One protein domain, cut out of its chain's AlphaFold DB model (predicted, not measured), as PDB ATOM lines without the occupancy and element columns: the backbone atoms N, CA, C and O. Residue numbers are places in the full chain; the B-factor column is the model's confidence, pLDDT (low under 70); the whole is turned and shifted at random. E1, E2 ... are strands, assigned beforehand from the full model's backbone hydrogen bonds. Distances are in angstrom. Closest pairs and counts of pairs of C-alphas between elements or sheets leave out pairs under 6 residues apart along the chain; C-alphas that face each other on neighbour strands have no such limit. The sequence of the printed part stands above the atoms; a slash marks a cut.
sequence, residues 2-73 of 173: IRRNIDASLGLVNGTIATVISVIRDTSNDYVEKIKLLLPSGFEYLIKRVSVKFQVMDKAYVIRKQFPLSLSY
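AT A GLANCE: This is residues 2 to 73 of the 173 residues of the protein "ATP-dependent DNA helicase PIF1" of Ooceraea biroi (UniProt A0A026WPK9). A three-strand meander, E1, E2 and E3, each the antiparallel neighbour of the one before, is joined through E3 to an arm, the hairpin E4 and E5, which leads away from it. Residues 2 to 18, with no named element, precede E1. The printed part has 72 residues, no named helix and five strands in two antiparallel sheets, E1 - E2 - E3 and E4 - E5. The class is all strand, with 33 residues, under half, in named elements; the whole is loose, with a radius of gyration of the C-alphas of 14.2 A and spans of 44 by 34 by 24 A.

HOW THE PARTS SIT: E1, residues 19 to 25, and E2, residues 32 to 38, form a hairpin at 158 degrees; N 21 and O 36 are 3.0 A apart, within hydrogen-bond range. E2 and E3, residues 44 to 47, form another at 151 degrees, with N 37 and O 45 at 2.9 A. E3 runs on into E4, residues 50 to 57, at 43 degrees. E4 and E5, residues 60 to 66, form a hairpin at 154 degrees, with N 54 and O 62 at 2.8 A.

IN THESE COORDINATES: E1, 17.8 A long, begins at C-alpha 19 (30.522, -29.300, -36.347). E4 measures 21.8 A; E5, 19.7 A, ends at C-alpha 66 (46.977, -34.192, -41.302).

THE WHOLE: The C-alphas farthest apart, of Gly 42 and Asp 58, are 44.3 A apart. The printed part has no cut and no long link, and no printed residue is under 70 in pLDDT.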
ATOM      1  N   ILE A   2      35.362 -37.371 -37.132       94.81
ATOM      2  CA  ILE A   2      36.680 -37.759 -36.617       94.81
ATOM      3  C   ILE A   2      37.071 -39.134 -37.177       94.81
ATOM      4  O   ILE A   2      36.243 -40.034 -37.263       94.81
ATOM      5  N   ARG A   3      38.333 -39.298 -37.588       92.44
ATOM      6  CA  ARG A   3      38.840 -40.490 -38.301       92.44
ATOM      7  C   ARG A   3      39.783 -41.373 -37.485       92.44
ATOM      8  O   ARG A   3      40.409 -42.271 -38.046       92.44
ATOM      9  N   ARG A   4      39.921 -41.108 -36.185       91.38
ATOM     10  CA  ARG A   4      40.732 -41.900 -35.253       91.38
ATOM     11  C   ARG A   4      40.244 -41.724 -33.824       91.38
ATOM     12  O   ARG A   4      39.628 -40.714 -33.507       91.38
ATOM     13  N   ASN A   5      40.644 -42.639 -32.955       93.00
ATOM     14  CA  ASN A   5      40.516 -42.433 -31.520       93.00
ATOM     15  C   ASN A   5      41.588 -41.433 -31.064       93.00
ATOM     16  O   ASN A   5      42.779 -41.620 -31.337       93.00
ATOM     17  N   ILE A   6      41.138 -40.336 -30.461       93.00
ATOM     18  CA  ILE A   6      41.978 -39.316 -29.829       93.00
ATOM     19  C   ILE A   6      41.861 -39.490 -28.318       93.00
ATOM     20  O   ILE A   6      42.865 -39.751 -27.669       93.00
ATOM     21  N   ASP A   7      40.635 -39.421 -27.798       93.38
ATOM     22  CA  ASP A   7      40.322 -39.646 -26.388       93.38
ATOM     23  C   ASP A   7      38.885 -40.170 -26.260       93.38
ATOM     24  O   ASP A   7      37.923 -39.497 -26.642       93.38
ATOM     25  N   ALA A   8      38.742 -41.394 -25.753       92.50
ATOM     26  CA  ALA A   8      37.441 -42.030 -25.596       92.50
ATOM     27  C   ALA A   8      36.615 -41.419 -24.456       92.50
ATOM     28  O   ALA A   8      35.395 -41.335 -24.586       92.50
ATOM     29  N   SER A   9      37.261 -40.945 -23.387       92.75
ATOM     30  CA  SER A   9      36.579 -40.333 -22.239       92.75
ATOM     31  C   SER A   9      35.884 -39.021 -22.614       92.75
ATOM     32  O   SER A   9      34.836 -38.688 -22.069       92.75
ATOM     33  N   LEU A  10      36.426 -38.323 -23.617       92.69
ATOM     34  CA  LEU A  10      35.901 -37.060 -24.137       92.69
ATOM     35  C   LEU A  10      34.940 -37.241 -25.326       92.69
ATOM     36  O   LEU A  10      34.459 -36.260 -25.892       92.69
ATOM     37  N   GLY A  11      34.685 -38.482 -25.759       91.19
ATOM     38  CA  GLY A  11      33.889 -38.774 -26.958       91.19
ATOM     39  C   GLY A  11      34.593 -38.439 -28.283       91.19
ATOM     40  O   GLY A  11      33.963 -38.448 -29.346       91.19
ATOM     41  N   LEU A  12      35.903 -38.171 -28.259       94.06
ATOM     42  CA  LEU A  12      36.738 -37.907 -29.435       94.06
ATOM     43  C   LEU A  12      37.225 -39.226 -30.054       94.06
ATOM     44  O   LEU A  12      38.426 -39.512 -30.121       94.06
ATOM     45  N   VAL A  13      36.272 -40.044 -30.493       92.56
ATOM     46  CA  VAL A  13      36.504 -41.370 -31.074       92.56
ATOM     47  C   VAL A  13      36.322 -41.370 -32.589       92.56
ATOM     48  O   VAL A  13      35.737 -40.458 -33.182       92.56
ATOM     49  N   ASN A  14      36.842 -42.406 -33.244       91.81
ATOM     50  CA  ASN A  14      36.619 -42.616 -34.667       91.81
ATOM     51  C   ASN A  14      35.115 -42.743 -34.944       91.81
ATOM     52  O   ASN A  14      34.438 -43.554 -34.321       91.81
ATOM     53  N   GLY A  15      34.612 -41.958 -35.894       90.19
ATOM     54  CA  GLY A  15      33.194 -41.928 -36.235       90.19
ATOM     55  C   GLY A  15      32.403 -40.784 -35.611       90.19
ATOM     56  O   GLY A  15      31.334 -40.468 -36.127       90.19
ATOM     57  N   THR A  16      32.922 -40.098 -34.585       92.00
ATOM     58  CA  THR A  16      32.227 -38.943 -33.999       92.00
ATOM     59  C   THR A  16      32.027 -37.858 -35.059       92.00
ATOM     60  O   THR A  16      32.985 -37.329 -35.638       92.00
ATOM     61  N   ILE A  17      30.769 -37.528 -35.342       93.00
ATOM     62  CA  ILE A  17      30.386 -36.424 -36.223       93.00
ATOM     63  C   ILE A  17      30.288 -35.170 -35.360       93.00
ATOM     64  O   ILE A  17      29.632 -35.182 -34.329       93.00
ATOM     65  N   ALA A  18      30.983 -34.112 -35.765       94.38
ATOM     66  CA  ALA A  18      31.082 -32.856 -35.034       94.38
ATOM     67  C   ALA A  18      31.062 -31.690 -36.026       94.38
ATOM     68  O   ALA A  18      31.476 -31.854 -37.180       94.38
ATOM     69  N   THR A  19      30.622 -30.529 -35.555       96.25
ATOM     70  CA  THR A  19      30.522 -29.300 -36.347       96.25
ATOM     71  C   THR A  19      31.780 -28.464 -36.159       96.25
ATOM     72  O   THR A  19      32.233 -28.263 -35.035       96.25
ATOM     73  N   VAL A  20      32.367 -27.970 -37.250       97.31
ATOM     74  CA  VAL A  20      33.474 -27.007 -37.165       97.31
ATOM     75  C   VAL A  20      32.896 -25.643 -36.811       97.31
ATOM     76  O   VAL A  20      32.052 -25.141 -37.545       97.31
ATOM     77  N   ILE A  21      33.361 -25.048 -35.713       97.62
ATOM     78  CA  ILE A  21      32.876 -23.738 -35.244       97.62
ATOM     79  C   ILE A  21      33.915 -22.628 -35.396       97.62
ATOM     80  O   ILE A  21      33.556 -21.464 -35.532       97.62
ATOM     81  N   SER A  22      35.208 -22.962 -35.402       97.06
ATOM     82  CA  SER A  22      36.260 -21.995 -35.712       97.06
ATOM     83  C   SER A  22      37.524 -22.660 -36.248       97.06
ATOM     84  O   SER A  22      37.814 -23.832 -35.987       97.06
ATOM     85  N   VAL A  23      38.288 -21.889 -37.020       96.44
ATOM     86  CA  VAL A  23      39.576 -22.290 -37.589       96.44
ATOM     87  C   VAL A  23      40.616 -21.289 -37.108       96.44
ATOM     88  O   VAL A  23      40.528 -20.108 -37.427       96.44
ATOM     89  N   ILE A  24      41.583 -21.759 -36.325       95.06
ATOM     90  CA  ILE A  24      42.643 -20.924 -35.759       95.06
ATOM     91  C   ILE A  24      43.835 -20.996 -36.697       95.06
ATOM     92  O   ILE A  24      44.337 -22.089 -36.978       95.06
ATOM     93  N   ARG A  25      44.271 -19.837 -37.181       94.50
ATOM     94  CA  ARG A  25      45.386 -19.700 -38.113       94.50
ATOM     95  C   ARG A  25      46.490 -18.867 -37.488       94.50
ATOM     96  O   ARG A  25      46.207 -17.954 -36.716       94.50
ATOM     97  N   ASP A  26      47.722 -19.198 -37.828       89.94
ATOM     98  CA  ASP A  26      48.878 -18.362 -37.542       89.94
ATOM     99  C   ASP A  26      48.842 -17.139 -38.470       89.94
ATOM    100  O   ASP A  26      48.724 -17.264 -39.693       89.94
ATOM    101  N   THR A  27      48.920 -15.948 -37.878       85.12
ATOM    102  CA  THR A  27      48.890 -14.657 -38.580       85.12
ATOM    103  C   THR A  27      50.082 -14.454 -39.511       85.12
ATOM    104  O   THR A  27      50.018 -13.621 -40.408       85.12
ATOM    105  N   SER A  28      51.165 -15.203 -39.312       89.19
ATOM    106  CA  SER A  28      52.438 -14.998 -40.006       89.19
ATOM    107  C   SER A  28      52.491 -15.679 -41.377       89.19
ATOM    108  O   SER A  28      53.198 -15.221 -42.268       89.19
ATOM    109  N   ASN A  29      51.786 -16.801 -41.550       89.25
ATOM    110  CA  ASN A  29      51.921 -17.677 -42.724       89.25
ATOM    111  C   ASN A  29      50.596 -18.326 -43.182       89.25
ATOM    112  O   ASN A  29      50.631 -19.270 -43.972       89.25
ATOM    113  N   ASP A  30      49.449 -17.870 -42.663       84.62
ATOM    114  CA  ASP A  30      48.101 -18.428 -42.904       84.62
ATOM    115  C   ASP A  30      47.985 -19.941 -42.606       84.62
ATOM    116  O   ASP A  30      47.064 -20.642 -43.039       84.62
ATOM    117  N   TYR A  31      48.915 -20.488 -41.820       91.88
ATOM    118  CA  TYR A  31      48.895 -21.891 -41.453       91.88
ATOM    119  C   TYR A  31      47.786 -22.144 -40.436       91.88
ATOM    120  O   TYR A  31      47.809 -21.637 -39.318       91.88
ATOM    121  N   VAL A  32      46.827 -23.001 -40.787       94.75
ATOM    122  CA  VAL A  32      45.796 -23.446 -39.838       94.75
ATOM    123  C   VAL A  32      46.463 -24.234 -38.713       94.75
ATOM    124  O   VAL A  32      46.891 -25.353 -38.958       94.75
ATOM    125  N   GLU A  33      46.545 -23.719 -37.490       94.06
ATOM    126  CA  GLU A  33      47.181 -24.405 -36.357       94.06
ATOM    127  C   GLU A  33      46.232 -25.439 -35.728       94.06
ATOM    128  O   GLU A  33      46.616 -26.587 -35.468       94.06
ATOM    129  N   LYS A  34      44.974 -25.036 -35.503       95.94
ATOM    130  CA  LYS A  34      43.955 -25.825 -34.796       95.94
ATOM    131  C   LYS A  34      42.577 -25.617 -35.415       95.94
ATOM    132  O   LYS A  34      42.273 -24.553 -35.948       95.94
ATOM    133  N   ILE A  35      41.723 -26.626 -35.286       97.25
ATOM    134  CA  ILE A  35      40.311 -26.556 -35.673       97.25
ATOM    135  C   ILE A  35      39.471 -26.799 -34.427       97.25
ATOM    136  O   ILE A  35      39.666 -27.808 -33.747       97.25
ATOM    137  N   LYS A  36      38.549 -25.886 -34.125       97.69
ATOM    138  CA  LYS A  36      37.617 -26.029 -33.010       97.69
ATOM    139  C   LYS A  36      36.370 -26.770 -33.478       97.69
ATOM    140  O   LYS A  36      35.744 -26.381 -34.467       97.69
ATOM    141  N   LEU A  37      36.032 -27.842 -32.771       97.56
ATOM    142  CA  LEU A  37      34.876 -28.689 -33.037       97.56
ATOM    143  C   LEU A  37      33.866 -28.581 -31.903       97.56
ATOM    144  O   LEU A  37      34.265 -28.621 -30.745       97.56
ATOM    145  N   LEU A  38      32.585 -28.538 -32.254       97.19
ATOM    146  CA  LEU A  38      31.455 -28.757 -31.358       97.19
ATOM    147  C   LEU A  38      30.957 -30.194 -31.532       97.19
ATOM    148  O   LEU A  38      30.548 -30.586 -32.631       97.19
ATOM    149  N   LEU A  39      31.020 -30.988 -30.465       94.75
ATOM    150  CA  LEU A  39      30.514 -32.360 -30.459       94.75
ATOM    151  C   LEU A  39      28.995 -32.399 -30.226       94.75
ATOM    152  O   LEU A  39      28.438 -31.463 -29.654       94.75
ATOM    153  N   PRO A  40      28.319 -33.514 -30.569       89.31
ATOM    154  CA  PRO A  40      26.896 -33.707 -30.276       89.31
ATOM    155  C   PRO A  40      26.565 -33.682 -28.779       89.31
ATOM    156  O   PRO A  40      25.424 -33.442 -28.406       89.31
ATOM    157  N   SER A  41      27.558 -33.925 -27.919       90.06
ATOM    158  CA  SER A  41      27.444 -33.788 -26.464       90.06
ATOM    159  C   SER A  41      27.386 -32.333 -25.981       90.06
ATOM    160  O   SER A  41      27.170 -32.108 -24.798       90.06
ATOM    161  N   GLY A  42      27.600 -31.352 -26.866       94.56
ATOM    162  CA  GLY A  42      27.652 -29.925 -26.536       94.56
ATOM    163  C   GLY A  42      29.038 -29.423 -26.122       94.56
ATOM    164  O   GLY A  42      29.232 -28.220 -25.980       94.56
ATOM    165  N   PHE A  43      30.021 -30.314 -25.962       95.62
ATOM    166  CA  PHE A  43      31.387 -29.934 -25.602       95.62
ATOM    167  C   PHE A  43      32.213 -29.498 -26.813       95.62
ATOM    168  O   PHE A  43      32.066 -30.021 -27.923       95.62
ATOM    169  N   GLU A  44      33.137 -28.572 -26.569       97.50
ATOM    170  CA  GLU A  44      34.015 -28.012 -27.589       97.50
ATOM    171  C   GLU A  44      35.462 -28.461 -27.399       97.50
ATOM    172  O   GLU A  44      36.005 -28.400 -26.296       97.50
ATOM    173  N   TYR A  45      36.123 -28.846 -28.491       97.25
ATOM    174  CA  TYR A  45      37.511 -29.305 -28.450       97.25
ATOM    175  C   TYR A  45      38.346 -28.737 -29.592       97.25
ATOM    176  O   TYR A  45      37.879 -28.572 -30.719       97.25
ATOM    177  N   LEU A  46      39.622 -28.477 -29.301       96.94
ATOM    178  CA  LEU A  46      40.615 -28.061 -30.287       96.94
ATOM    179  C   LEU A  46      41.358 -29.275 -30.838       96.94
ATOM    180  O   LEU A  46      42.079 -29.962 -30.117       96.94
ATOM    181  N   ILE A  47      41.236 -29.501 -32.142       96.88
ATOM    182  CA  ILE A  47      41.911 -30.585 -32.847       96.88
ATOM    183  C   ILE A  47      43.150 -30.060 -33.564       96.88
ATOM    184  O   ILE A  47      43.111 -29.041 -34.255       96.88
ATOM    185  N   LYS A  48      44.253 -30.799 -33.419       95.75
ATOM    186  CA  LYS A  48      45.535 -30.577 -34.098       95.75
ATOM    187  C   LYS A  48      45.768 -31.628 -35.181       95.75
ATOM    188  O   LYS A  48      45.118 -32.675 -35.214       95.75
ATOM    189  N   ARG A  49      46.736 -31.367 -36.063       95.38
ATOM    190  CA  ARG A  49      47.225 -32.387 -36.999       95.38
ATOM    191  C   ARG A  49      47.913 -33.516 -36.247       95.38
ATOM    192  O   ARG A  49      48.653 -33.283 -35.296       95.38
ATOM    193  N   VAL A  50      47.720 -34.723 -36.750       94.31
ATOM    194  CA  VAL A  50      48.372 -35.935 -36.267       94.31
ATOM    195  C   VAL A  50      49.272 -36.494 -37.360       94.31
ATOM    196  O   VAL A  50      48.909 -36.474 -38.537       94.31
ATOM    197  N   SER A  51      50.440 -36.997 -36.971       95.56
ATOM    198  CA  SER A  51      51.327 -37.737 -37.869       95.56
ATOM    199  C   SER A  51      50.972 -39.220 -37.819       95.56
ATOM    200  O   SER A  51      50.866 -39.797 -36.738       95.56
ATOM    201  N   VAL A  52      50.769 -39.835 -38.981       93.56
ATOM    202  CA  VAL A  52      50.485 -41.268 -39.118       93.56
ATOM    203  C   VAL A  52      51.495 -41.878 -40.080       93.56
ATOM    204  O   VAL A  52      51.737 -41.329 -41.156       93.56
ATOM    205  N   LYS A  53      52.086 -43.002 -39.673       94.75
ATOM    206  CA  LYS A  53      53.062 -43.768 -40.448       94.75
ATOM    207  C   LYS A  53      52.329 -44.844 -41.252       94.75
ATOM    208  O   LYS A  53      51.582 -45.631 -40.680       94.75
ATOM    209  N   PHE A  54      52.550 -44.866 -42.561       94.19
ATOM    210  CA  PHE A  54      52.001 -45.849 -43.489       94.19
ATOM    211  C   PHE A  54      53.148 -46.645 -44.093       94.19
ATOM    212  O   PHE A  54      54.103 -46.052 -44.593       94.19
ATOM    213  N   GLN A  55      53.062 -47.969 -44.042       95.69
ATOM    214  CA  GLN A  55      53.978 -48.829 -44.778       95.69
ATOM    215  C   GLN A  55      53.515 -48.904 -46.233       95.69
ATOM    216  O   GLN A  55      52.350 -49.202 -46.487       95.69
ATOM    217  N   VAL A  56      54.408 -48.588 -47.169       94.88
ATOM    218  CA  VAL A  56      54.099 -48.589 -48.611       94.88
ATOM    219  C   VAL A  56      54.743 -49.792 -49.301       94.88
ATOM    220  O   VAL A  56      54.155 -50.354 -50.217       94.88
ATOM    221  N   MET A  57      55.917 -50.220 -48.829       94.00
ATOM    222  CA  MET A  57      56.608 -51.439 -49.262       94.00
ATOM    223  C   MET A  57      57.306 -52.086 -48.060       94.00
ATOM    224  O   MET A  57      57.312 -51.515 -46.962       94.00
ATOM    225  N   ASP A  58      57.903 -53.266 -48.239       94.00
ATOM    226  CA  ASP A  58      58.704 -53.866 -47.170       94.00
ATOM    227  C   ASP A  58      59.787 -52.880 -46.700       94.00
ATOM    228  O   ASP A  58      60.516 -52.299 -47.502       94.00
ATOM    229  N   LYS A  59      59.807 -52.616 -45.389       92.12
ATOM    230  CA  LYS A  59      60.674 -51.630 -44.714       92.12
ATOM    231  C   LYS A  59      60.610 -50.175 -45.226       92.12
ATOM    232  O   LYS A  59      61.348 -49.339 -44.707       92.12
ATOM    233  N   ALA A  60      59.707 -49.823 -46.145       95.75
ATOM    234  CA  ALA A  60      59.536 -48.457 -46.644       95.75
ATOM    235  C   ALA A  60      58.276 -47.796 -46.070       95.75
ATOM    236  O   ALA A  60      57.166 -48.330 -46.172       95.75
ATOM    237  N   TYR A  61      58.438 -46.600 -45.497       96.00
ATOM    238  CA  TYR A  61      57.367 -45.901 -44.789       96.00
ATOM    239  C   TYR A  61      57.210 -44.453 -45.239       96.00
ATOM    240  O   TYR A  61      58.189 -43.743 -45.442       96.00
ATOM    241  N   VAL A  62      55.962 -43.995 -45.284       96.94
ATOM    242  CA  VAL A  62      55.592 -42.594 -45.507       96.94
ATOM    243  C   VAL A  62      54.865 -42.071 -44.276       96.94
ATOM    244  O   VAL A  62      54.001 -42.746 -43.714       96.94
ATOM    245  N   ILE A  63      55.198 -40.853 -43.850       96.50
ATOM    246  CA  ILE A  63      54.517 -40.176 -42.745       96.50
ATOM    247  C   ILE A  63      53.599 -39.105 -43.322       96.50
ATOM    248  O   ILE A  63      54.042 -38.191 -44.012       96.50
ATOM    249  N   ARG A  64      52.308 -39.192 -43.004       95.75
ATOM    250  CA  ARG A  64      51.318 -38.164 -43.341       95.75
ATOM    251  C   ARG A  64      50.959 -37.383 -42.086       95.75
ATOM    252  O   ARG A  64      50.470 -37.975 -41.126       95.75
ATOM    253  N   LYS A  65      51.144 -36.061 -42.110       95.38
ATOM    254  CA  LYS A  65      50.694 -35.145 -41.053       95.38
ATOM    255  C   LYS A  65      49.425 -34.422 -41.502       95.38
ATOM    256  O   LYS A  65      49.481 -33.587 -42.396       95.38
ATOM    257  N   GLN A  66      48.279 -34.745 -40.904       95.75
ATOM    258  CA  GLN A  66      46.977 -34.192 -41.302       95.75
ATOM    259  C   GLN A  66      46.015 -34.114 -40.110       95.75
ATOM    260  O   GLN A  66      46.177 -34.837 -39.129       95.75
ATOM    261  N   PHE A  67      45.011 -33.239 -40.169       96.44
ATOM    262  CA  PHE A  67      43.901 -33.265 -39.221       96.44
ATOM    263  C   PHE A  67      43.159 -34.599 -39.341       96.44
ATOM    264  O   PHE A  67      42.857 -35.029 -40.454       96.44
ATOM    265  N   PRO A  68      42.826 -35.270 -38.230       95.75
ATOM    266  CA  PRO A  68      42.106 -36.537 -38.265       95.75
ATOM    267  C   PRO A  68      40.605 -36.335 -38.535       95.75
ATOM    268  O   PRO A  68      39.763 -36.896 -37.840       95.75
ATOM    269  N   LEU A  69      40.265 -35.510 -39.522       95.75
ATOM    270  CA  LEU A  69      38.909 -35.086 -39.844       95.75
ATOM    271  C   LEU A  69      38.601 -35.383 -41.308       95.75
ATOM    272  O   LEU A  69      39.473 -35.359 -42.173       95.75
ATOM    273  N   SER A  70      37.335 -35.661 -41.581       94.75
ATOM    274  CA  SER A  70      36.792 -35.857 -42.921       94.75
ATOM    275  C   SER A  70      35.411 -35.216 -42.970       94.75
ATOM    276  O   SER A  70      34.661 -35.303 -41.989       94.75
ATOM    277  N   LEU A  71      35.091 -34.554 -44.085       94.56
ATOM    278  CA  LEU A  71      33.739 -34.065 -44.349       94.56
ATOM    279  C   LEU A  71      32.762 -35.243 -44.304       94.56
ATOM    280  O   LEU A  71      33.083 -36.339 -44.759       94.56
ATOM    281  N   SER A  72      31.600 -35.024 -43.699       92.62
ATOM    282  CA  SER A  72      30.650 -36.097 -43.394       92.62
ATOM    283  C   SER A  72      29.198 -35.661 -43.552       92.62
ATOM    284  O   SER A  72      28.356 -36.070 -42.764       92.62
ATOM    285  N   TYR A  73      28.920 -34.815 -44.548       91.12
ATOM    286  CA  TYR A  73      27.548 -34.541 -44.990       91.12
ATOM    287  C   TYR A  73      26.939 -35.762 -45.689       91.12
ATOM    288  O   TYR A  73      25.771 -36.066 -45.493       91.12
TER     289      TYR A  73